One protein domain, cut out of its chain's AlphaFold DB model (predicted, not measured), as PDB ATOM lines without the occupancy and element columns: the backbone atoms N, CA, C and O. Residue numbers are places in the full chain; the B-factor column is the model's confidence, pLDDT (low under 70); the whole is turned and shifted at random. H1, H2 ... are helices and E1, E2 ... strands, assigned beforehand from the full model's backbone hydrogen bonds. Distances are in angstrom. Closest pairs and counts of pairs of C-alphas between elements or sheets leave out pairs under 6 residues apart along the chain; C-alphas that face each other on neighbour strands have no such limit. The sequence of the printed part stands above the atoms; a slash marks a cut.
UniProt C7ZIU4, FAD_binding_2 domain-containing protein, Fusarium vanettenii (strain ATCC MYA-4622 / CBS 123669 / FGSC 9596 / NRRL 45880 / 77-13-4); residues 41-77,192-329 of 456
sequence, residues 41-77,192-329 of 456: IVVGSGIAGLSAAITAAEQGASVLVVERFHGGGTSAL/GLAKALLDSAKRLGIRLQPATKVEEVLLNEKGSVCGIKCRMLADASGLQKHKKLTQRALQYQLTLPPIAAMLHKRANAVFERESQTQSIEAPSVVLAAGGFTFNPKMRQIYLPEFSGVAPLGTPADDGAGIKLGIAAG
ATOM      1  N   ILE A  41     176.421 188.313 112.702       98.81
ATOM      2  CA  ILE A  41     177.846 188.542 112.455       98.81
ATOM      3  C   ILE A  41     178.285 189.834 113.142       98.81
ATOM      4  O   ILE A  41     177.686 190.887 112.949       98.81
ATOM      5  N   VAL A  42     179.369 189.780 113.911       98.88
ATOM      6  CA  VAL A  42     180.002 190.962 114.506       98.88
ATOM      7  C   VAL A  42     181.349 191.206 113.839       98.88
ATOM      8  O   VAL A  42     182.218 190.337 113.835       98.88
ATOM      9  N   VAL A  43     181.534 192.397 113.276       98.69
ATOM     10  CA  VAL A  43     182.758 192.795 112.576       98.69
ATOM     11  C   VAL A  43     183.672 193.554 113.530       98.69
ATOM     12  O   VAL A  43     183.451 194.731 113.798       98.69
ATOM     13  N   GLY A  44     184.718 192.885 114.007       98.19
ATOM     14  CA  GLY A  44     185.697 193.409 114.957       98.19
ATOM     15  C   GLY A  44     185.537 192.813 116.356       98.19
ATOM     16  O   GLY A  44     184.436 192.694 116.885       98.19
ATOM     17  N   SER A  45     186.662 192.456 116.978       97.50
ATOM     18  CA  SER A  45     186.714 191.828 118.310       97.50
ATOM     19  C   SER A  45     187.377 192.720 119.370       97.50
ATOM     20  O   SER A  45     188.052 192.246 120.290       97.50
ATOM     21  N   GLY A  46     187.197 194.037 119.236       96.81
ATOM     22  CA  GLY A  46     187.414 194.984 120.333       96.81
ATOM     23  C   GLY A  46     186.325 194.858 121.406       96.81
ATOM     24  O   GLY A  46     185.405 194.049 121.277       96.81
ATOM     25  N   ILE A  47     186.390 195.681 122.458       97.06
ATOM     26  CA  ILE A  47     185.417 195.600 123.568       97.06
ATOM     27  C   ILE A  47     183.970 195.801 123.098       97.06
ATOM     28  O   ILE A  47     183.100 195.075 123.550       97.06
ATOM     29  N   ALA A  48     183.713 196.698 122.136       98.12
ATOM     30  CA  ALA A  48     182.362 196.923 121.614       98.12
ATOM     31  C   ALA A  48     181.802 195.680 120.903       98.12
ATOM     32  O   ALA A  48     180.681 195.258 121.176       98.12
ATOM     33  N   GLY A  49     182.606 195.062 120.032       98.50
ATOM     34  CA  GLY A  49     182.201 193.868 119.293       98.50
ATOM     35  C   GLY A  49     182.029 192.652 120.200       98.50
ATOM     36  O   GLY A  49     181.028 191.949 120.106       98.50
ATOM     37  N   LEU A  50     182.951 192.436 121.144       98.62
ATOM     38  CA  LEU A  50     182.808 191.356 122.121       98.62
ATOM     39  C   LEU A  50     181.595 191.575 123.032       98.62
ATOM     40  O   LEU A  50     180.870 190.616 123.281       98.62
ATOM     41  N   SER A  51     181.317 192.807 123.467       98.62
ATOM     42  CA  SER A  51     180.124 193.093 124.269       98.62
ATOM     43  C   SER A  51     178.827 192.836 123.504       98.62
ATOM     44  O   SER A  51     177.924 192.197 124.043       98.62
ATOM     45  N   ALA A  52     178.745 193.258 122.238       98.75
ATOM     46  CA  ALA A  52     177.594 192.972 121.382       98.75
ATOM     47  C   ALA A  52     177.410 191.461 121.161       98.75
ATOM     48  O   ALA A  52     176.302 190.944 121.287       98.75
ATOM     49  N   ALA A  53     178.505 190.745 120.892       98.81
ATOM     50  CA  ALA A  53     178.487 189.305 120.673       98.81
ATOM     51  C   ALA A  53     178.022 188.535 121.919       98.81
ATOM     52  O   ALA A  53     177.173 187.655 121.811       98.81
ATOM     53  N   ILE A  54     178.556 188.877 123.096       98.88
ATOM     54  CA  ILE A  54     178.169 188.266 124.375       98.88
ATOM     55  C   ILE A  54     176.695 188.546 124.662       98.88
ATOM     56  O   ILE A  54     175.959 187.605 124.930       98.88
ATOM     57  N   THR A  55     176.249 189.797 124.522       98.62
ATOM     58  CA  THR A  55     174.845 190.173 124.755       98.62
ATOM     59  C   THR A  55     173.891 189.380 123.858       98.62
ATOM     60  O   THR A  55     172.872 188.881 124.325       98.62
ATOM     61  N   ALA A  56     174.219 189.229 122.572       98.56
ATOM     62  CA  ALA A  56     173.403 188.456 121.640       98.56
ATOM     63  C   ALA A  56     173.399 186.952 121.975       98.56
ATOM     64  O   ALA A  56     172.350 186.312 121.927       98.56
ATOM     65  N   ALA A  57     174.548 186.390 122.359       98.50
ATOM     66  CA  ALA A  57     174.647 184.989 122.765       98.50
ATOM     67  C   ALA A  57     173.888 184.699 124.072       98.50
ATOM     68  O   ALA A  57     173.254 183.653 124.184       98.50
ATOM     69  N   GLU A  58     173.883 185.629 125.035       98.25
ATOM     70  CA  GLU A  58     173.057 185.535 126.252       98.25
ATOM     71  C   GLU A  58     171.550 185.520 125.939       98.25
ATOM     72  O   GLU A  58     170.770 184.975 126.715       98.25
ATOM     73  N   GLN A  59     171.143 186.055 124.783       97.69
ATOM     74  CA  GLN A  59     169.772 185.993 124.262       97.69
ATOM     75  C   GLN A  59     169.522 184.779 123.346       97.69
ATOM     76  O   GLN A  59     168.472 184.682 122.716       97.69
ATOM     77  N   GLY A  60     170.472 183.842 123.260       97.19
ATOM     78  CA  GLY A  60     170.335 182.596 122.502       97.19
ATOM     79  C   GLY A  60     170.702 182.685 121.018       97.19
ATOM     80  O   GLY A  60     170.565 181.689 120.308       97.19
ATOM     81  N   ALA A  61     171.193 183.832 120.534       97.94
ATOM     82  CA  ALA A  61     171.619 183.972 119.143       97.94
ATOM     83  C   ALA A  61     172.922 183.200 118.869       97.94
ATOM     84  O   ALA A  61     173.870 183.225 119.659       97.94
ATOM     85  N   SER A  62     173.017 182.566 117.701       97.94
ATOM     86  CA  SER A  62     174.272 181.996 117.214       97.94
ATOM     87  C   SER A  62     175.146 183.088 116.589       97.94
ATOM     88  O   SER A  62     174.827 183.660 115.547       97.94
ATOM     89  N   VAL A  63     176.279 183.388 117.227       98.62
ATOM     90  CA  VAL A  63     177.119 184.536 116.853       98.62
ATOM     91  C   VAL A  63     178.422 184.099 116.182       98.62
ATOM     92  O   VAL A  63     179.100 183.171 116.638       98.62
ATOM     93  N   LEU A  64     178.790 184.798 115.107       98.56
ATOM     94  CA  LEU A  64     180.114 184.756 114.492       98.56
ATOM     95  C   LEU A  64     180.785 186.128 114.609       98.56
ATOM     96  O   LEU A  64     180.313 187.103 114.038       98.56
ATOM     97  N   VAL A  65     181.922 186.203 115.290       98.69
ATOM     98  CA  VAL A  65     182.771 187.400 115.285       98.69
ATOM     99  C   VAL A  65     183.873 187.215 114.250       98.69
ATOM    100  O   VAL A  65     184.634 186.248 114.324       98.69
ATOM    101  N   VAL A  66     183.991 188.152 113.315       98.25
ATOM    102  CA  VAL A  66     185.085 188.208 112.340       98.25
ATOM    103  C   VAL A  66     186.071 189.304 112.733       98.25
ATOM    104  O   VAL A  66     185.682 190.422 113.062       98.25
ATOM    105  N   GLU A  67     187.362 188.990 112.727       97.56
ATOM    106  CA  GLU A  67     188.422 189.882 113.197       97.56
ATOM    107  C   GLU A  67     189.542 189.969 112.160       97.56
ATOM    108  O   GLU A  67     190.098 188.951 111.752       97.56
ATOM    109  N   ARG A  68     189.924 191.191 111.775       96.19
ATOM    110  CA  ARG A  68     190.959 191.434 110.760       96.19
ATOM    111  C   ARG A  68     192.323 190.894 111.170       96.19
ATOM    112  O   ARG A  68     193.067 190.410 110.320       96.19
ATOM    113  N   PHE A  69     192.657 190.969 112.454       94.50
ATOM    114  CA  PHE A  69     193.891 190.428 113.010       94.50
ATOM    115  C   PHE A  69     193.607 189.231 113.923       94.50
ATOM    116  O   PHE A  69     193.058 188.233 113.473       94.50
ATOM    117  N   HIS A  70     194.029 189.277 115.190       94.06
ATOM    118  CA  HIS A  70     193.955 188.133 116.109       94.06
ATOM    119  C   HIS A  70     193.326 188.465 117.467       94.06
ATOM    120  O   HIS A  70     193.490 187.692 118.412       94.06
ATOM    121  N   GLY A  71     192.610 189.586 117.568       91.81
ATOM    122  CA  GLY A  71     191.839 189.943 118.758       91.81
ATOM    123  C   GLY A  71     192.235 191.265 119.408       91.81
ATOM    124  O   GLY A  71     193.364 191.734 119.263       91.81
ATOM    125  N   GLY A  72     191.305 191.837 120.177       88.94
ATOM    126  CA  GLY A  72     191.556 192.895 121.161       88.94
ATOM    127  C   GLY A  72     191.604 194.322 120.612       88.94
ATOM    128  O   GLY A  72     191.122 195.236 121.282       88.94
ATOM    129  N   GLY A  73     192.156 194.522 119.411       92.25
ATOM    130  CA  GLY A  73     192.255 195.834 118.760       92.25
ATOM    131  C   GLY A  73     192.924 196.901 119.638       92.25
ATOM    132  O   GLY A  73     193.746 196.599 120.508       92.25
ATOM    133  N   THR A  74     192.535 198.162 119.449       93.56
ATOM    134  CA  THR A  74     193.007 199.282 120.282       93.56
ATOM    135  C   THR A  74     192.573 199.153 121.743       93.56
ATOM    136  O   THR A  74     193.291 199.593 122.639       93.56
ATOM    137  N   SER A  75     191.463 198.461 122.023       95.50
ATOM    138  CA  SER A  75     191.008 198.229 123.396       95.50
ATOM    139  C   SER A  75     192.043 197.473 124.231       95.50
ATOM    140  O   SER A  75     192.282 197.850 125.377       95.50
ATOM    141  N   ALA A  76     192.719 196.472 123.657       94.31
ATOM    142  CA  ALA A  76     193.767 195.720 124.349       94.31
ATOM    143  C   ALA A  76     195.043 196.542 124.623       94.31
ATOM    144  O   ALA A  76     195.785 196.221 125.549       94.31
ATOM    145  N   LEU A  77     195.293 197.604 123.849       91.88
ATOM    146  CA  LEU A  77     196.429 198.517 124.037       91.88
ATOM    147  C   LEU A  77     196.122 199.673 125.002       91.88
ATOM    148  O   LEU A  77     197.020 200.430 125.364       91.88
ATOM    149  N   GLY A 192     193.791 193.154 129.938       96.44
ATOM    150  CA  GLY A 192     193.050 192.377 130.928       96.44
ATOM    151  C   GLY A 192     191.553 192.373 130.630       96.44
ATOM    152  O   GLY A 192     190.939 191.309 130.596       96.44
ATOM    153  N   LEU A 193     190.991 193.547 130.326       97.31
ATOM    154  CA  LEU A 193     189.572 193.693 129.993       97.31
ATOM    155  C   LEU A 193     189.222 192.970 128.684       97.31
ATOM    156  O   LEU A 193     188.267 192.197 128.631       97.31
ATOM    157  N   ALA A 194     190.031 193.159 127.638       96.69
ATOM    158  CA  ALA A 194     189.849 192.472 126.364       96.69
ATOM    159  C   ALA A 194     189.940 190.945 126.524       96.69
ATOM    160  O   ALA A 194     189.140 190.216 125.941       96.69
ATOM    161  N   LYS A 195     190.880 190.454 127.345       96.62
ATOM    162  CA  LYS A 195     191.013 189.025 127.645       96.62
ATOM    163  C   LYS A 195     189.784 188.480 128.376       96.62
ATOM    164  O   LYS A 195     189.304 187.418 127.992       96.62
ATOM    165  N   ALA A 196     189.275 189.186 129.387       98.12
ATOM    166  CA  ALA A 196     188.095 188.761 130.140       98.12
ATOM    167  C   ALA A 196     186.884 188.539 129.219       98.12
ATOM    168  O   ALA A 196     186.301 187.453 129.207       98.12
ATOM    169  N   LEU A 197     186.582 189.519 128.361       98.44
ATOM    170  CA  LEU A 197     185.483 189.409 127.400       98.44
ATOM    171  C   LEU A 197     185.740 188.330 126.344       98.44
ATOM    172  O   LEU A 197     184.838 187.566 126.013       98.44
ATOM    173  N   LEU A 198     186.973 188.206 125.848       97.69
ATOM    174  CA  LEU A 198     187.332 187.160 124.891       97.69
ATOM    175  C   LEU A 198     187.133 185.755 125.475       97.69
ATOM    176  O   LEU A 198     186.636 184.859 124.792       97.69
ATOM    177  N   ASP A 199     187.525 185.544 126.730       98.06
ATOM    178  CA  ASP A 199     187.335 184.266 127.411       98.06
ATOM    179  C   ASP A 199     185.855 184.003 127.693       98.06
ATOM    180  O   ASP A 199     185.405 182.868 127.547       98.06
ATOM    181  N   SER A 200     185.085 185.038 128.031       98.50
ATOM    182  CA  SER A 200     183.635 184.920 128.170       98.50
ATOM    183  C   SER A 200     182.949 184.524 126.867       98.50
ATOM    184  O   SER A 200     182.151 183.590 126.853       98.50
ATOM    185  N   ALA A 201     183.314 185.165 125.756       98.19
ATOM    186  CA  ALA A 201     182.792 184.829 124.439       98.19
ATOM    187  C   ALA A 201     183.042 183.351 124.093       98.19
ATOM    188  O   ALA A 201     182.137 182.656 123.635       98.19
ATOM    189  N   LYS A 202     184.241 182.834 124.397       97.06
ATOM    190  CA  LYS A 202     184.559 181.406 124.223       97.06
ATOM    191  C   LYS A 202     183.712 180.499 125.115       97.06
ATOM    192  O   LYS A 202     183.262 179.463 124.639       97.06
ATOM    193  N   ARG A 203     183.493 180.868 126.386       98.06
ATOM    194  CA  ARG A 203     182.635 180.097 127.310       98.06
ATOM    195  C   ARG A 203     181.192 180.003 126.814       98.06
ATOM    196  O   ARG A 203     180.578 178.960 126.978       98.06
ATOM    197  N   LEU A 204     180.687 181.058 126.176       97.94
ATOM    198  CA  LEU A 204     179.347 181.103 125.580       97.94
ATOM    199  C   LEU A 204     179.264 180.442 124.191       97.94
ATOM    200  O   LEU A 204     178.227 180.511 123.541       97.94
ATOM    201  N   GLY A 205     180.343 179.817 123.703       96.94
ATOM    202  CA  GLY A 205     180.343 179.132 122.407       96.94
ATOM    203  C   GLY A 205     180.317 180.064 121.190       96.94
ATOM    204  O   GLY A 205     180.026 179.615 120.081       96.94
ATOM    205  N   ILE A 206     180.639 181.350 121.364       98.19
ATOM    206  CA  ILE A 206     180.715 182.313 120.259       98.19
ATOM    207  C   ILE A 206     181.852 181.915 119.318       98.19
ATOM    208  O   ILE A 206     182.997 181.718 119.740       98.19
ATOM    209  N   ARG A 207     181.552 181.834 118.017       97.31
ATOM    210  CA  ARG A 207     182.557 181.519 116.997       97.31
ATOM    211  C   ARG A 207     183.412 182.750 116.728       97.31
ATOM    212  O   ARG A 207     182.886 183.826 116.462       97.31
ATOM    213  N   LEU A 208     184.730 182.580 116.765       96.06
ATOM    214  CA  LEU A 208     185.698 183.636 116.474       96.06
ATOM    215  C   LEU A 208     186.508 183.259 115.239       96.06
ATOM    216  O   LEU A 208     187.197 182.238 115.242       96.06
ATOM    217  N   GLN A 209     186.473 184.114 114.225       96.12
ATOM    218  CA  GLN A 209     187.206 183.939 112.981       96.12
ATOM    219  C   GLN A 209     188.241 185.072 112.823       96.12
ATOM    220  O   GLN A 209     187.900 186.164 112.362       96.12
ATOM    221  N   PRO A 210     189.504 184.853 113.240       96.31
ATOM    222  CA  PRO A 210     190.581 185.822 113.055       96.31
ATOM    223  C   PRO A 210     191.031 185.888 111.589       96.31
ATOM    224  O   PRO A 210     190.590 185.100 110.750       96.31
ATOM    225  N   ALA A 211     191.952 186.810 111.301       96.88
ATOM    226  CA  ALA A 211     192.513 187.058 109.978       96.88
ATOM    227  C   ALA A 211     191.436 187.108 108.882       96.88
ATOM    228  O   ALA A 211     191.541 186.420 107.866       96.88
ATOM    229  N   THR A 212     190.382 187.888 109.130       97.62
ATOM    230  CA  THR A 212     189.228 188.054 108.243       97.62
ATOM    231  C   THR A 212     188.895 189.528 108.078       97.62
ATOM    232  O   THR A 212     188.529 190.214 109.032       97.62
ATOM    233  N   LYS A 213     189.033 190.030 106.852       97.75
ATOM    234  CA  LYS A 213     188.745 191.417 106.488       97.75
ATOM    235  C   LYS A 213     187.414 191.471 105.748       97.75
ATOM    236  O   LYS A 213     187.294 190.896 104.671       97.75
ATOM    237  N   VAL A 214     186.437 192.172 106.312       98.44
ATOM    238  CA  VAL A 214     185.152 192.433 105.650       98.44
ATOM    239  C   VAL A 214     185.331 193.531 104.608       98.44
ATOM    240  O   VAL A 214     185.989 194.537 104.877       98.44
ATOM    241  N   GLU A 215     184.775 193.312 103.422       97.38
ATOM    242  CA  GLU A 215     184.872 194.225 102.278       97.38
ATOM    243  C   GLU A 215     183.509 194.785 101.870       97.38
ATOM    244  O   GLU A 215     183.456 195.883 101.325       97.38
ATOM    245  N   GLU A 216     182.420 194.084 102.196       97.81
ATOM    246  CA  GLU A 216     181.059 194.489 101.846       97.81
ATOM    247  C   GLU A 216     180.044 193.950 102.865       97.81
ATOM    248  O   GLU A 216     180.192 192.827 103.363       97.81
ATOM    249  N   VAL A 217     179.004 194.736 103.154       97.81
ATOM    250  CA  VAL A 217     177.772 194.262 103.803       97.81
ATOM    251  C   VAL A 217     176.776 193.958 102.694       97.81
ATOM    252  O   VAL A 217     176.483 194.828 101.880       97.81
ATOM    253  N   LEU A 218     176.276 192.727 102.649       96.69
ATOM    254  CA  LEU A 218     175.374 192.280 101.595       96.69
ATOM    255  C   LEU A 218     173.939 192.653 101.954       96.69
ATOM    256  O   LEU A 218     173.501 192.426 103.086       96.69
ATOM    257  N   LEU A 219     173.217 193.196 100.976       94.06
ATOM    258  CA  LEU A 219     171.803 193.540 101.069       94.06
ATOM    259  C   LEU A 219     170.999 192.651 100.114       94.06
ATOM    260  O   LEU A 219     171.471 192.300  99.034       94.06
ATOM    261  N   ASN A 220     169.785 192.275 100.507       92.06
ATOM    262  CA  ASN A 220     168.837 191.606  99.620       92.06
ATOM    263  C   ASN A 220     168.113 192.616  98.707       92.06
ATOM    264  O   ASN A 220     168.287 193.827  98.835       92.06
ATOM    265  N   GLU A 221     167.241 192.125  97.825       89.00
ATOM    266  CA  GLU A 221     166.459 192.955  96.889       89.00
ATOM    267  C   GLU A 221     165.581 194.018  97.576       89.00
ATOM    268  O   GLU A 221     165.248 195.033  96.974       89.00
ATOM    269  N   LYS A 222     165.228 193.817  98.852       90.62
ATOM    270  CA  LYS A 222     164.449 194.762  99.669       90.62
ATOM    271  C   LYS A 222     165.331 195.751 100.444       90.62
ATOM    272  O   LYS A 222     164.829 196.458 101.312       90.62
ATOM    273  N   GLY A 223     166.643 195.755 100.205       89.25
ATOM    274  CA  GLY A 223     167.613 196.597 100.910       89.25
ATOM    275  C   GLY A 223     167.916 196.159 102.348       89.25
ATOM    276  O   GLY A 223     168.558 196.898 103.087       89.25
ATOM    277  N   SER A 224     167.466 194.976 102.777       93.50
ATOM    278  CA  SER A 224     167.748 194.458 104.124       93.50
ATOM    279  C   SER A 224     169.063 193.683 104.155       93.50
ATOM    280  O   SER A 224     169.361 192.934 103.224       93.50
ATOM    281  N   VAL A 225     169.819 193.806 105.247       94.62
ATOM    282  CA  VAL A 225     171.075 193.065 105.456       94.62
ATOM    283  C   VAL A 225     170.840 191.554 105.381       94.62
ATOM    284  O   VAL A 225     169.930 191.023 106.016       94.62
ATOM    285  N   CYS A 226     171.676 190.855 104.612       95.31
ATOM    286  CA  CYS A 226     171.609 189.401 104.439       95.31
ATOM    287  C   CYS A 226     172.960 188.681 104.612       95.31
ATOM    288  O   CYS A 226     173.011 187.447 104.577       95.31
ATOM    289  N   GLY A 227     174.051 189.416 104.849       96.00
ATOM    290  CA  GLY A 227     175.352 188.833 105.154       96.00
ATOM    291  C   GLY A 227     176.517 189.792 104.956       96.00
ATOM    292  O   GLY A 227     176.354 191.011 104.934       96.00
ATOM    293  N   ILE A 228     177.708 189.223 104.794       98.19
ATOM    294  CA  ILE A 228     178.938 189.951 104.474       98.19
ATOM    295  C   ILE A 228     179.722 189.248 103.369       98.19
ATOM    296  O   ILE A 228     179.706 188.019 103.262       98.19
ATOM    297  N   LYS A 229     180.491 190.029 102.613       98.00
ATOM    298  CA  LYS A 229     181.600 189.537 101.790       98.00
ATOM    299  C   LYS A 229     182.911 189.896 102.469       98.00
ATOM    300  O   LYS A 229     183.111 191.026 102.926       98.00
ATOM    301  N   CYS A 230     183.810 188.930 102.562       97.75
ATOM    302  CA  CYS A 230     185.074 189.085 103.264       97.75
ATOM    303  C   CYS A 230     186.202 188.330 102.567       97.75
ATOM    304  O   CYS A 230     185.966 187.426 101.772       97.75
ATOM    305  N   ARG A 231     187.438 188.683 102.909       97.25
ATOM    306  CA  ARG A 231     188.625 187.879 102.625       97.25
ATOM    307  C   ARG A 231     189.151 187.274 103.909       97.25
ATOM    308  O   ARG A 231     189.229 187.970 104.922       97.25
ATOM    309  N   MET A 232     189.540 186.005 103.870       95.88
ATOM    310  CA  MET A 232     190.042 185.297 105.046       95.88
ATOM    311  C   MET A 232     191.241 184.405 104.746       95.88
ATOM    312  O   MET A 232     191.349 183.830 103.665       95.88
ATOM    313  N   LEU A 233     192.132 184.264 105.729       94.31
ATOM    314  CA  LEU A 233     193.185 183.249 105.706       94.31
ATOM    315  C   LEU A 233     192.626 181.909 106.194       94.31
ATOM    316  O   LEU A 233     192.461 181.708 107.397       94.31
ATOM    317  N   ALA A 234     192.353 181.000 105.256       81.62
ATOM    318  CA  ALA A 234     191.889 179.644 105.558       81.62
ATOM    319  C   ALA A 234     193.044 178.655 105.811       81.62
ATOM    320  O   ALA A 234     192.890 177.716 106.590       81.62
ATOM    321  N   ASP A 235     194.212 178.872 105.188       87.31
ATOM    322  CA  ASP A 235     195.379 178.001 105.360       87.31
ATOM    323  C   ASP A 235     196.044 178.179 106.736       87.31
ATOM    324  O   ASP A 235     196.343 179.294 107.181       87.31
ATOM    325  N   ALA A 236     196.342 177.057 107.395       88.62
ATOM    326  CA  ALA A 236     196.925 177.044 108.734       88.62
ATOM    327  C   ALA A 236     198.325 177.682 108.775       88.62
ATOM    328  O   ALA A 236     198.679 178.343 109.760       88.62
ATOM    329  N   SER A 237     199.129 177.514 107.718       91.81
ATOM    330  CA  SER A 237     200.487 178.059 107.663       91.81
ATOM    331  C   SER A 237     200.471 179.580 107.491       91.81
ATOM    332  O   SER A 237     201.185 180.286 108.217       91.81
ATOM    333  N   GLY A 238     199.617 180.092 106.599       92.94
ATOM    334  CA  GLY A 238     199.400 181.520 106.379       92.94
ATOM    335  C   GLY A 238     198.883 182.216 107.629       92.94
ATOM    336  O   GLY A 238     199.457 183.211 108.085       92.94
ATOM    337  N   LEU A 239     197.868 181.621 108.263       94.06
ATOM    338  CA  LEU A 239     197.287 182.112 109.508       94.06
ATOM    339  C   LEU A 239     198.333 182.214 110.630       94.06
ATOM    340  O   LEU A 239     198.412 183.232 111.321       94.06
ATOM    341  N   GLN A 240     199.180 181.195 110.798       95.44
ATOM    342  CA  GLN A 240     200.214 181.191 111.835       95.44
ATOM    343  C   GLN A 240     201.334 182.210 111.558       95.44
ATOM    344  O   GLN A 240     201.810 182.872 112.489       95.44
ATOM    345  N   LYS A 241     201.749 182.381 110.294       96.19
ATOM    346  CA  LYS A 241     202.719 183.419 109.892       96.19
ATOM    347  C   LYS A 241     202.167 184.818 110.169       96.19
ATOM    348  O   LYS A 241     202.843 185.625 110.813       96.19
ATOM    349  N   HIS A 242     200.934 185.079 109.737       97.19
ATOM    350  CA  HIS A 242     200.231 186.341 109.962       97.19
ATOM    351  C   HIS A 242     200.101 186.654 111.462       97.19
ATOM    352  O   HIS A 242     200.453 187.750 111.909       97.19
ATOM    353  N   LYS A 243     199.724 185.655 112.269       96.44
ATOM    354  CA  LYS A 243     199.652 185.759 113.732       96.44
ATOM    355  C   LYS A 243     200.977 186.159 114.361       96.44
ATOM    356  O   LYS A 243     201.029 187.098 115.149       96.44
ATOM    357  N   LYS A 244     202.066 185.475 114.002       97.00
ATOM    358  CA  LYS A 244     203.393 185.754 114.568       97.00
ATOM    359  C   LYS A 244     203.853 187.181 114.260       97.00
ATOM    360  O   LYS A 244     204.424 187.839 115.128       97.00
ATOM    361  N   LEU A 245     203.612 187.658 113.038       97.25
ATOM    362  CA  LEU A 245     203.991 189.007 112.613       97.25
ATOM    363  C   LEU A 245     203.172 190.082 113.332       97.25
ATOM    364  O   LEU A 245     203.759 191.002 113.895       97.25
ATOM    365  N   THR A 246     201.846 189.937 113.371       95.38
ATOM    366  CA  THR A 246     200.946 190.899 114.033       95.38
ATOM    367  C   THR A 246     201.167 190.948 115.545       95.38
ATOM    368  O   THR A 246     201.292 192.033 116.107       95.38
ATOM    369  N   GLN A 247     201.329 189.801 116.213       93.38
ATOM    370  CA  GLN A 247     201.653 189.755 117.646       93.38
ATOM    371  C   GLN A 247     202.987 190.434 117.961       93.38
ATOM    372  O   GLN A 247     203.094 191.161 118.947       93.38
ATOM    373  N   ARG A 248     204.005 190.234 117.113       94.25
ATOM    374  CA  ARG A 248     205.290 190.921 117.269       94.25
ATOM    375  C   ARG A 248     205.164 192.419 116.992       94.25
ATOM    376  O   ARG A 248     205.798 193.201 117.687       94.25
ATOM    377  N   ALA A 249     204.347 192.830 116.023       94.12
ATOM    378  CA  ALA A 249     204.108 194.241 115.726       94.12
ATOM    379  C   ALA A 249     203.494 194.979 116.926       94.12
ATOM    380  O   ALA A 249     203.956 196.064 117.273       94.12
ATOM    381  N   LEU A 250     202.529 194.354 117.614       90.75
ATOM    382  CA  LEU A 250     201.882 194.922 118.803       90.75
ATOM    383  C   LEU A 250     202.870 195.240 119.937       90.75
ATOM    384  O   LEU A 250     202.689 196.238 120.626       90.75
ATOM    385  N   GLN A 251     203.950 194.463 120.092       88.56
ATOM    386  CA  GLN A 251     204.992 194.727 121.101       88.56
ATOM    387  C   GLN A 251     205.725 196.059 120.877       88.56
ATOM    388  O   GLN A 251     206.233 196.648 121.827       88.56
ATOM    389  N   TYR A 252     205.774 196.529 119.629       90.88
ATOM    390  CA  TYR A 252     206.452 197.765 119.238       90.88
ATOM    391  C   TYR A 252     205.481 198.902 118.911       90.88
ATOM    392  O   TYR A 252     205.930 200.014 118.647       90.88
ATOM    393  N   GLN A 253     204.167 198.650 118.926       90.44
ATOM    394  CA  GLN A 253     203.151 199.585 118.433       90.44
ATOM    395  C   GLN A 253     203.211 200.949 119.131       90.44
ATOM    396  O   GLN A 253     203.075 201.975 118.472       90.44
ATOM    397  N   LEU A 254     203.440 200.956 120.448       83.62
ATOM    398  CA  LEU A 254     203.488 202.177 121.258       83.62
ATOM    399  C   LEU A 254     204.900 202.758 121.417       83.62
ATOM    400  O   LEU A 254     205.038 203.933 121.738       83.62
ATOM    401  N   THR A 255     205.949 201.950 121.235       84.31
ATOM    402  CA  THR A 255     207.333 202.325 121.587       84.31
ATOM    403  C   THR A 255     208.221 202.576 120.375       84.31
ATOM    404  O   THR A 255     209.020 203.505 120.394       84.31
ATOM    405  N   LEU A 256     208.092 201.772 119.315       89.31
ATOM    406  CA  LEU A 256     208.884 201.869 118.087       89.31
ATOM    407  C   LEU A 256     207.971 201.718 116.853       89.31
ATOM    408  O   LEU A 256     208.038 200.698 116.151       89.31
ATOM    409  N   PRO A 257     207.130 202.731 116.548       89.31
ATOM    410  CA  PRO A 257     206.142 202.656 115.471       89.31
ATOM    411  C   PRO A 257     206.699 202.261 114.089       89.31
ATOM    412  O   PRO A 257     206.042 201.468 113.414       89.31
ATOM    413  N   PRO A 258     207.905 202.696 113.655       92.75
ATOM    414  CA  PRO A 258     208.466 202.253 112.374       92.75
ATOM    415  C   PRO A 258     208.695 200.735 112.291       92.75
ATOM    416  O   PRO A 258     208.442 200.119 111.254       92.75
ATOM    417  N   ILE A 259     209.117 200.104 113.395       94.75
ATOM    418  CA  ILE A 259     209.303 198.647 113.463       94.75
ATOM    419  C   ILE A 259     207.945 197.945 113.407       94.75
ATOM    420  O   ILE A 259     207.785 196.974 112.663       94.75
ATOM    421  N   ALA A 260     206.956 198.448 114.153       94.25
ATOM    422  CA  ALA A 260     205.593 197.926 114.108       94.25
ATOM    423  C   ALA A 260     205.005 198.018 112.689       94.25
ATOM    424  O   ALA A 260     204.483 197.029 112.177       94.25
ATOM    425  N   ALA A 261     205.161 199.162 112.015       93.31
ATOM    426  CA  ALA A 261     204.692 199.382 110.648       93.31
ATOM    427  C   ALA A 261     205.325 198.403 109.646       93.31
ATOM    428  O   ALA A 261     204.623 197.824 108.817       93.31
ATOM    429  N   MET A 262     206.634 198.152 109.752       96.81
ATOM    430  CA  MET A 262     207.324 197.157 108.926       96.81
ATOM    431  C   MET A 262     206.762 195.743 109.138       96.81
ATOM    432  O   MET A 262     206.503 195.028 108.167       96.81
ATOM    433  N   LEU A 263     206.522 195.337 110.389       97.44
ATOM    434  CA  LEU A 263     205.954 194.022 110.703       97.44
ATOM    435  C   LEU A 263     204.509 193.883 110.203       97.44
ATOM    436  O   LEU A 263     204.172 192.855 109.616       97.44
ATOM    437  N   HIS A 264     203.689 194.926 110.357       96.12
ATOM    438  CA  HIS A 264     202.332 194.978 109.805       96.12
ATOM    439  C   HIS A 264     202.329 194.914 108.278       96.12
ATOM    440  O   HIS A 264     201.537 194.173 107.706       96.12
ATOM    441  N   LYS A 265     203.257 195.599 107.597       96.38
ATOM    442  CA  LYS A 265     203.409 195.503 106.135       96.38
ATOM    443  C   LYS A 265     203.695 194.064 105.695       96.38
ATOM    444  O   LYS A 265     203.100 193.588 104.732       96.38
ATOM    445  N   ARG A 266     204.566 193.351 106.418       97.69
ATOM    446  CA  ARG A 266     204.853 191.930 106.148       97.69
ATOM    447  C   ARG A 266     203.645 191.037 106.423       97.69
ATOM    448  O   ARG A 266     203.407 190.118 105.649       97.69
ATOM    449  N   ALA A 267     202.893 191.298 107.494       96.94
ATOM    450  CA  ALA A 267     201.665 190.563 107.794       96.94
ATOM    451  C   ALA A 267     200.621 190.766 106.688       96.94
ATOM    452  O   ALA A 267     200.119 189.788 106.142       96.94
ATOM    453  N   ASN A 268     200.385 192.014 106.281       96.31
ATOM    454  CA  ASN A 268     199.475 192.341 105.187       96.31
ATOM    455  C   ASN A 268     199.906 191.669 103.878       96.31
ATOM    456  O   ASN A 268     199.061 191.127 103.185       96.31
ATOM    457  N   ALA A 269     201.202 191.609 103.559       97.25
ATOM    458  CA  ALA A 269     201.670 190.899 102.365       97.25
ATOM    459  C   ALA A 269     201.380 189.383 102.395       97.25
ATOM    460  O   ALA A 269     201.159 188.783 101.346       97.25
ATOM    461  N   VAL A 270     201.385 188.751 103.577       97.06
ATOM    462  CA  VAL A 270     200.923 187.358 103.734       97.06
ATOM    463  C   VAL A 270     199.416 187.280 103.510       97.06
ATOM    464  O   VAL A 270     198.973 186.444 102.731       97.06
ATOM    465  N   PHE A 271     198.648 188.171 104.144       97.25
ATOM    466  CA  PHE A 271     197.195 188.223 103.995       97.25
ATOM    467  C   PHE A 271     196.779 188.396 102.529       97.25
ATOM    468  O   PHE A 271     196.039 187.576 102.010       97.25
ATOM    469  N   GLU A 272     197.308 189.402 101.832       96.19
ATOM    470  CA  GLU A 272     196.945 189.700 100.442       96.19
ATOM    471  C   GLU A 272     197.259 188.545  99.480       96.19
ATOM    472  O   GLU A 272     196.477 188.285  98.573       96.19
ATOM    473  N   ARG A 273     198.366 187.819  99.693       95.94
ATOM    474  CA  ARG A 273     198.755 186.687  98.836       95.94
ATOM    475  C   ARG A 273     197.917 185.432  99.081       95.94
ATOM    476  O   ARG A 273     197.687 184.674  98.148       95.94
ATOM    477  N   GLU A 274     197.552 185.166 100.333       96.31
ATOM    478  CA  GLU A 274     197.030 183.855 100.753       96.31
ATOM    479  C   GLU A 274     195.546 183.895 101.162       96.31
ATOM    480  O   GLU A 274     194.946 182.847 101.399       96.31
ATOM    481  N   SER A 275     194.935 185.082 101.264       96.19
ATOM    482  CA  SER A 275     193.514 185.220 101.604       96.19
ATOM    483  C   SER A 275     192.606 184.792 100.457       96.19
ATOM    484  O   SER A 275     192.910 185.028  99.289       96.19
ATOM    485  N   GLN A 276     191.451 184.231 100.800       94.94
ATOM    486  CA  GLN A 276     190.410 183.857  99.850       94.94
ATOM    487  C   GLN A 276     189.128 184.625 100.145       94.94
ATOM    488  O   GLN A 276     188.774 184.832 101.309       94.94
ATOM    489  N   THR A 277     188.436 185.036  99.085       95.50
ATOM    490  CA  THR A 277     187.130 185.691  99.180       95.50
ATOM    491  C   THR A 277     186.057 184.680  99.564       95.50
ATOM    492  O   THR A 277     185.995 183.592  98.996       95.50
ATOM    493  N   GLN A 278     185.193 185.054 100.503       93.69
ATOM    494  CA  GLN A 278     184.037 184.280 100.933       93.69
ATOM    495  C   GLN A 278     182.850 185.197 101.226       93.69
ATOM    496  O   GLN A 278     183.021 186.316 101.719       93.69
ATOM    497  N   SER A 279     181.650 184.682 100.979       95.50
ATOM    498  CA  SER A 279     180.400 185.285 101.435       95.50
ATOM    499  C   SER A 279     179.857 184.476 102.604       95.50
ATOM    500  O   SER A 279     179.803 183.249 102.539       95.50
ATOM    501  N   ILE A 280     179.470 185.160 103.678       95.56
ATOM    502  CA  ILE A 280     178.875 184.540 104.862       95.56
ATOM    503  C   ILE A 280     177.514 185.179 105.074       95.56
ATOM    504  O   ILE A 280     177.413 186.382 105.311       95.56
ATOM    505  N   GLU A 281     176.468 184.370 104.991       97.06
ATOM    506  CA  GLU A 281     175.111 184.850 105.195       97.06
ATOM    507  C   GLU A 281     174.787 185.012 106.684       97.06
ATOM    508  O   GLU A 281     175.146 184.166 107.504       97.06
ATOM    509  N   ALA A 282     174.035 186.058 107.015       96.50
ATOM    510  CA  ALA A 282     173.432 186.275 108.327       96.50
ATOM    511  C   ALA A 282     172.308 187.313 108.210       96.50
ATOM    512  O   ALA A 282     172.452 188.269 107.451       96.50
ATOM    513  N   PRO A 283     171.209 187.181 108.968       96.06
ATOM    514  CA  PRO A 283     170.133 188.172 108.945       96.06
ATOM    515  C   PRO A 283     170.526 189.498 109.614       96.06
ATOM    516  O   PRO A 283     169.788 190.475 109.532       96.06
ATOM    517  N   SER A 284     171.655 189.557 110.326       97.69
ATOM    518  CA  SER A 284     172.099 190.759 111.029       97.69
ATOM    519  C   SER A 284     173.619 190.872 111.072       97.69
ATOM    520  O   SER A 284     174.338 189.876 111.197       97.69
ATOM    521  N   VAL A 285     174.103 192.114 111.003       98.50
ATOM    522  CA  VAL A 285     175.524 192.468 111.082       98.50
ATOM    523  C   VAL A 285     175.701 193.638 112.050       98.50
ATOM    524  O   VAL A 285     175.013 194.647 111.938       98.50
ATOM    525  N   VAL A 286     176.656 193.529 112.975       98.75
ATOM    526  CA  VAL A 286     177.109 194.631 113.838       98.75
ATOM    527  C   VAL A 286     178.501 195.069 113.398       98.75
ATOM    528  O   VAL A 286     179.438 194.270 113.391       98.75
ATOM    529  N   LEU A 287     178.657 196.350 113.062       98.62
ATOM    530  CA  LEU A 287     179.951 196.943 112.732       98.62
ATOM    531  C   LEU A 287     180.616 197.495 114.001       98.62
ATOM    532  O   LEU A 287     180.154 198.472 114.580       98.62
ATOM    533  N   ALA A 288     181.724 196.882 114.417       98.31
ATOM    534  CA  ALA A 288     182.525 197.260 115.587       98.31
ATOM    535  C   ALA A 288     184.027 197.353 115.233       98.31
ATOM    536  O   ALA A 288     184.901 196.916 115.984       98.31
ATOM    537  N   ALA A 289     184.326 197.916 114.057       96.94
ATOM    538  CA  ALA A 289     185.635 197.842 113.401       96.94
ATOM    539  C   ALA A 289     186.543 199.073 113.622       96.94
ATOM    540  O   ALA A 289     187.340 199.415 112.751       96.94
ATOM    541  N   GLY A 290     186.434 199.722 114.784       95.62
ATOM    542  CA  GLY A 290     187.334 200.809 115.185       95.62
ATOM    543  C   GLY A 290     187.123 202.138 114.447       95.62
ATOM    544  O   GLY A 290     186.125 202.347 113.758       95.62
ATOM    545  N   GLY A 291     188.064 203.061 114.664       96.38
ATOM    546  CA  GLY A 291     188.031 204.424 114.119       96.38
ATOM    547  C   GLY A 291     188.789 204.567 112.796       96.38
ATOM    548  O   GLY A 291     189.004 203.591 112.085       96.38
ATOM    549  N   PHE A 292     189.224 205.790 112.470       97.06
ATOM    550  CA  PHE A 292     189.984 206.093 111.243       97.06
ATOM    551  C   PHE A 292     191.320 206.824 111.483       97.06
ATOM    552  O   PHE A 292     191.897 207.388 110.555       97.06
ATOM    553  N   THR A 293     191.852 206.819 112.712       95.00
ATOM    554  CA  THR A 293     193.074 207.573 113.065       95.00
ATOM    555  C   THR A 293     194.330 207.121 112.294       95.00
ATOM    556  O   THR A 293     195.237 207.920 112.060       95.00
ATOM    557  N   PHE A 294     194.373 205.873 111.812       94.56
ATOM    558  CA  PHE A 294     195.450 205.358 110.952       94.56
ATOM    559  C   PHE A 294     195.173 205.537 109.449       94.56
ATOM    560  O   PHE A 294     195.957 205.067 108.624       94.56
ATOM    561  N   ASN A 295     194.100 206.238 109.067       96.06
ATOM    562  CA  ASN A 295     193.802 206.571 107.677       96.06
ATOM    563  C   ASN A 295     194.203 208.022 107.352       96.06
ATOM    564  O   ASN A 295     193.440 208.946 107.647       96.06
ATOM    565  N   PRO A 296     195.358 208.252 106.697       94.69
ATOM    566  CA  PRO A 296     195.830 209.606 106.412       94.69
ATOM    567  C   PRO A 296     194.884 210.385 105.491       94.69
ATOM    568  O   PRO A 296     194.714 211.583 105.682       94.69
ATOM    569  N   LYS A 297     194.209 209.715 104.545       95.81
ATOM    570  CA  LYS A 297     193.268 210.374 103.623       95.81
ATOM    571  C   LYS A 297     192.022 210.864 104.354       95.81
ATOM    572  O   LYS A 297     191.622 212.007 104.183       95.81
ATOM    573  N   MET A 298     191.422 210.019 105.194       96.94
ATOM    574  CA  MET A 298     190.259 210.434 105.988       96.94
ATOM    575  C   MET A 298     190.630 211.514 107.001       96.94
ATOM    576  O   MET A 298     189.856 212.439 107.196       96.94
ATOM    577  N   ARG A 299     191.822 211.444 107.605       96.06
ATOM    578  CA  ARG A 299     192.309 212.509 108.488       96.06
ATOM    579  C   ARG A 299     192.512 213.833 107.764       96.06
ATOM    580  O   ARG A 299     192.132 214.854 108.304       96.06
ATOM    581  N   GLN A 300     193.065 213.823 106.556       95.62
ATOM    582  CA  GLN A 300     193.218 215.045 105.770       95.62
ATOM    583  C   GLN A 300     191.864 215.681 105.424       95.62
ATOM    584  O   GLN A 300     191.748 216.898 105.438       95.62
ATOM    585  N   ILE A 301     190.854 214.859 105.124       95.75
ATOM    586  CA  ILE A 301     189.512 215.332 104.765       95.75
ATOM    587  C   ILE A 301     188.750 215.844 105.991       95.75
ATOM    588  O   ILE A 301     188.140 216.903 105.931       95.75
ATOM    589  N   TYR A 302     188.749 215.080 107.086       96.75
ATOM    590  CA  TYR A 302     187.859 215.341 108.217       96.75
ATOM    591  C   TYR A 302     188.542 216.003 109.414       96.75
ATOM    592  O   TYR A 302     187.861 216.628 110.208       96.75
ATOM    593  N   LEU A 303     189.857 215.857 109.572       95.81
ATOM    594  CA  LEU A 303     190.620 216.321 110.737       95.81
ATOM    595  C   LEU A 303     191.864 217.149 110.337       95.81
ATOM    596  O   LEU A 303     192.958 216.858 110.846       95.81
ATOM    597  N   PRO A 304     191.765 218.126 109.410       95.00
ATOM    598  CA  PRO A 304     192.935 218.858 108.923       95.00
ATOM    599  C   PRO A 304     193.683 219.603 110.043       95.00
ATOM    600  O   PRO A 304     194.917 219.580 110.071       95.00
ATOM    601  N   GLU A 305     192.964 220.153 111.024       94.56
ATOM    602  CA  GLU A 305     193.522 220.856 112.188       94.56
ATOM    603  C   GLU A 305     194.345 219.913 113.082       94.56
ATOM    604  O   GLU A 305     195.332 220.311 113.694       94.56
ATOM    605  N   PHE A 306     194.012 218.619 113.099       94.12
ATOM    606  CA  PHE A 306     194.700 217.598 113.894       94.12
ATOM    607  C   PHE A 306     195.787 216.856 113.099       94.12
ATOM    608  O   PHE A 306     196.254 215.789 113.515       94.12
ATOM    609  N   SER A 307     196.202 217.366 111.938       89.12
ATOM    610  CA  SER A 307     197.209 216.730 111.075       89.12
ATOM    611  C   SER A 307     198.555 216.502 111.779       89.12
ATOM    612  O   SER A 307     199.191 215.467 111.563       89.12
ATOM    613  N   GLY A 308     198.939 217.393 112.701       87.50
ATOM    614  CA  GLY A 308     200.148 217.272 113.525       87.50
ATOM    615  C   GLY A 308     200.081 216.214 114.636       87.50
ATOM    616  O   GLY A 308     201.101 215.896 115.248       87.50
ATOM    617  N   VAL A 309     198.906 215.639 114.913       91.69
ATOM    618  CA  VAL A 309     198.731 214.675 116.008       91.69
ATOM    619  C   VAL A 309     199.156 213.274 115.561       91.69
ATOM    620  O   VAL A 309     198.653 212.724 114.575       91.69
ATOM    621  N   ALA A 310     200.082 212.658 116.293       90.19
ATOM    622  CA  ALA A 310     200.487 211.280 116.031       90.19
ATOM    623  C   ALA A 310     199.322 210.306 116.317       90.19
ATOM    624  O   ALA A 310     198.659 210.442 117.349       90.19
ATOM    625  N   PRO A 311     199.056 209.317 115.441       90.75
ATOM    626  CA  PRO A 311     197.963 208.374 115.649       90.75
ATOM    627  C   PRO A 311     198.266 207.412 116.804       90.75
ATOM    628  O   PRO A 311     199.391 206.930 116.955       90.75
ATOM    629  N   LEU A 312     197.235 207.087 117.585       89.12
ATOM    630  CA  LEU A 312     197.295 206.133 118.691       89.12
ATOM    631  C   LEU A 312     196.253 205.032 118.472       89.12
ATOM    632  O   LEU A 312     195.095 205.327 118.201       89.12
ATOM    633  N   GLY A 313     196.662 203.767 118.578       90.75
ATOM    634  CA  GLY A 313     195.802 202.614 118.298       90.75
ATOM    635  C   GLY A 313     196.484 201.585 117.403       90.75
ATOM    636  O   GLY A 313     197.687 201.335 117.544       90.75
ATOM    637  N   THR A 314     195.729 200.991 116.482       91.81
ATOM    638  CA  THR A 314     196.216 199.948 115.573       91.81
ATOM    639  C   THR A 314     196.014 200.331 114.107       91.81
ATOM    640  O   THR A 314     195.081 201.063 113.789       91.81
ATOM    641  N   PRO A 315     196.788 199.763 113.164       92.88
ATOM    642  CA  PRO A 315     196.543 199.980 111.736       92.88
ATOM    643  C   PRO A 315     195.176 199.495 111.222       92.88
ATOM    644  O   PRO A 315     194.860 199.748 110.065       92.88
ATOM    645  N   ALA A 316     194.392 198.771 112.035       93.88
ATOM    646  CA  ALA A 316     193.009 198.431 111.704       93.88
ATOM    647  C   ALA A 316     192.033 199.595 111.937       93.88
ATOM    648  O   ALA A 316     190.933 199.545 111.399       93.88
ATOM    649  N   ASP A 317     192.424 200.644 112.669       95.94
ATOM    650  CA  ASP A 317     191.647 201.878 112.829       95.94
ATOM    651  C   ASP A 317     191.786 202.766 111.577       95.94
ATOM    652  O   ASP A 317     192.262 203.903 111.634       95.94
ATOM    653  N   ASP A 318     191.419 202.215 110.417       96.56
ATOM    654  CA  ASP A 318     191.562 202.822 109.091       96.56
ATOM    655  C   ASP A 318     190.231 203.306 108.483       96.56
ATOM    656  O   ASP A 318     190.179 203.719 107.320       96.56
ATOM    657  N   GLY A 319     189.149 203.274 109.261       97.62
ATOM    658  CA  GLY A 319     187.821 203.709 108.844       97.62
ATOM    659  C   GLY A 319     187.094 202.729 107.925       97.62
ATOM    660  O   GLY A 319     186.044 203.089 107.394       97.62
ATOM    661  N   ALA A 320     187.598 201.503 107.723       97.06
ATOM    662  CA  ALA A 320     186.904 200.496 106.919       97.06
ATOM    663  C   ALA A 320     185.480 200.223 107.431       97.06
ATOM    664  O   ALA A 320     184.552 200.186 106.631       97.06
ATOM    665  N   GLY A 321     185.282 200.124 108.752       97.75
ATOM    666  CA  GLY A 321     183.951 199.958 109.352       97.75
ATOM    667  C   GLY A 321     182.981 201.091 109.017       97.75
ATOM    668  O   GLY A 321     181.838 200.835 108.655       97.75
ATOM    669  N   ILE A 322     183.454 202.339 109.069       98.38
ATOM    670  CA  ILE A 322     182.654 203.520 108.717       98.38
ATOM    671  C   ILE A 322     182.240 203.454 107.244       98.38
ATOM    672  O   ILE A 322     181.077 203.667 106.918       98.38
ATOM    673  N   LYS A 323     183.172 203.103 106.351       98.19
ATOM    674  CA  LYS A 323     182.888 202.963 104.915       98.19
ATOM    675  C   LYS A 323     181.887 201.849 104.622       98.19
ATOM    676  O   LYS A 323     181.019 202.052 103.783       98.19
ATOM    677  N   LEU A 324     181.986 200.714 105.319       98.12
ATOM    678  CA  LEU A 324     181.003 199.629 105.230       98.12
ATOM    679  C   LEU A 324     179.610 200.111 105.651       98.12
ATOM    680  O   LEU A 324     178.637 199.823 104.965       98.12
ATOM    681  N   GLY A 325     179.524 200.879 106.742       97.50
ATOM    682  CA  GLY A 325     178.267 201.460 107.212       97.50
ATOM    683  C   GLY A 325     177.650 202.426 106.200       97.50
ATOM    684  O   GLY A 325     176.472 202.292 105.886       97.50
ATOM    685  N   ILE A 326     178.447 203.343 105.638       97.50
ATOM    686  CA  ILE A 326     177.990 204.278 104.593       97.50
ATOM    687  C   ILE A 326     177.518 203.517 103.349       97.50
ATOM    688  O   ILE A 326     176.446 203.805 102.825       97.50
ATOM    689  N   ALA A 327     178.287 202.525 102.889       95.88
ATOM    690  CA  ALA A 327     177.927 201.720 101.720       95.88
ATOM    691  C   ALA A 327     176.617 200.935 101.920       95.88
ATOM    692  O   ALA A 327     175.892 200.709 100.958       95.88
ATOM    693  N   ALA A 328     176.289 200.571 103.163       94.88
ATOM    694  CA  ALA A 328     175.028 199.932 103.533       94.88
ATOM    695  C   ALA A 328     173.863 200.923 103.761       94.88
ATOM    696  O   ALA A 328     172.806 200.513 104.235       94.88
ATOM    697  N   GLY A 329     174.041 202.217 103.462       94.56
ATOM    698  CA  GLY A 329     173.015 203.259 103.610       94.56
ATOM    699  C   GLY A 329     173.043 204.025 104.940       94.56
ATOM    700  O   GLY A 329     172.148 204.825 105.205       94.56
TER     701      GLY A 329
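AT A GLANCE: This is residues 41 to 77 and 192 to 329 of the 456 residues of the protein "FAD_binding_2 domain-containing protein" of Fusarium vanettenii (strain ATCC MYA-4622 / CBS 123669 / FGSC 9596 / NRRL 45880 / 77-13-4) (UniProt C7ZIU4). Two small sheets lie face to face with their strands crossed, a sandwich; H1 covers the far side of one, and H3 packs beside H1. The helical hairpin of H4 and H5 reaches out past the ends of E5 and E6, H7 packs along E4, and H6 sits at a far corner. The 175 printed residues hold seven named helices and seven named strands, in the order E1 H1 E2 H2 H3 E3 E4 E5 H4 H5 E6 E7 H6 H7, of mixed class. The sheet E3 E2 E1 E7 is parallel and the sheet E4 E5 E6 antiparallel. The whole is compact, with a radius of gyration of the C-alphas of 16.2 A and spans of 43 by 35 by 33 A.

IN THESE COORDINATES: E1, residues 41 to 43, begins at C-alpha 41 (177.846, 188.542, 112.455). H1 is residues 47 to 58, 16.2 A long, E2 63 to 66, H2 73 to 77, H3 192 to 203, 16.5 A, and E3 207 to 209. E4, residues 212 to 219, 19.6 A, bends by 60 degrees at residue 215; E5, 225 to 232, is 20.5 A. H4, residues 236 to 252, 25.1 A, begins at C-alpha 236 (196.925, 177.044, 108.734). H5 is residues 257 to 274, 25.6 A, E6 276 to 281, E7 285 to 287, H6 296 to 302, and H7 320 to 327, ending at C-alpha 327 (177.927, 201.720, 101.720).

HOW THE PARTS SIT: E1, H1 and E2 form a strand-helix-strand unit, two parallel neighbour strands with a helix between, its crossover right-handed. N 42 and O 64 are 2.8 A apart, N 43 and O 286 2.8 A, and N 209 and O 65 2.8 A. H1 is on this sheet, making two layers, at a height of 8.3 A. H1 touches H3 at a shallow tilt of 27 degrees, the same way, closest at the C-alphas of Ile 54 and Ala 201, 5.8 A. The two sheets' strands stand at 46 degrees. In the hairpin E4 and E5, N 213 and O 231 are 2.8 A apart; between E5 and E6, N 230 and O 278 are 2.9 A. H7 is over E4, closest at the C-alphas of Glu 216 and Leu 324, 6.2 A. H4 and H5 touch, opposite ways at 13 degrees, closest at the C-alphas of Ala 249 and Ala 260, 4.3 A. Every O i to N i+4 pair is within hydrogen-bond range in H1, H3, H5, H6 and H7; H4 has 11 of 13, and H2 0 of 1 but 2 of 2 O i to N i+3 pairs.

THE WHOLE: The C-alphas farthest apart, of Lys 222 and Thr 255, are 48.8 A apart. Residues 78 to 191 are not printed, and C-alphas 77 and 192 are 9.8 A apart across this cut. The link H6 to H7 is long. Mean pLDDT of the printed part is 95.5, and no printed residue is under 70.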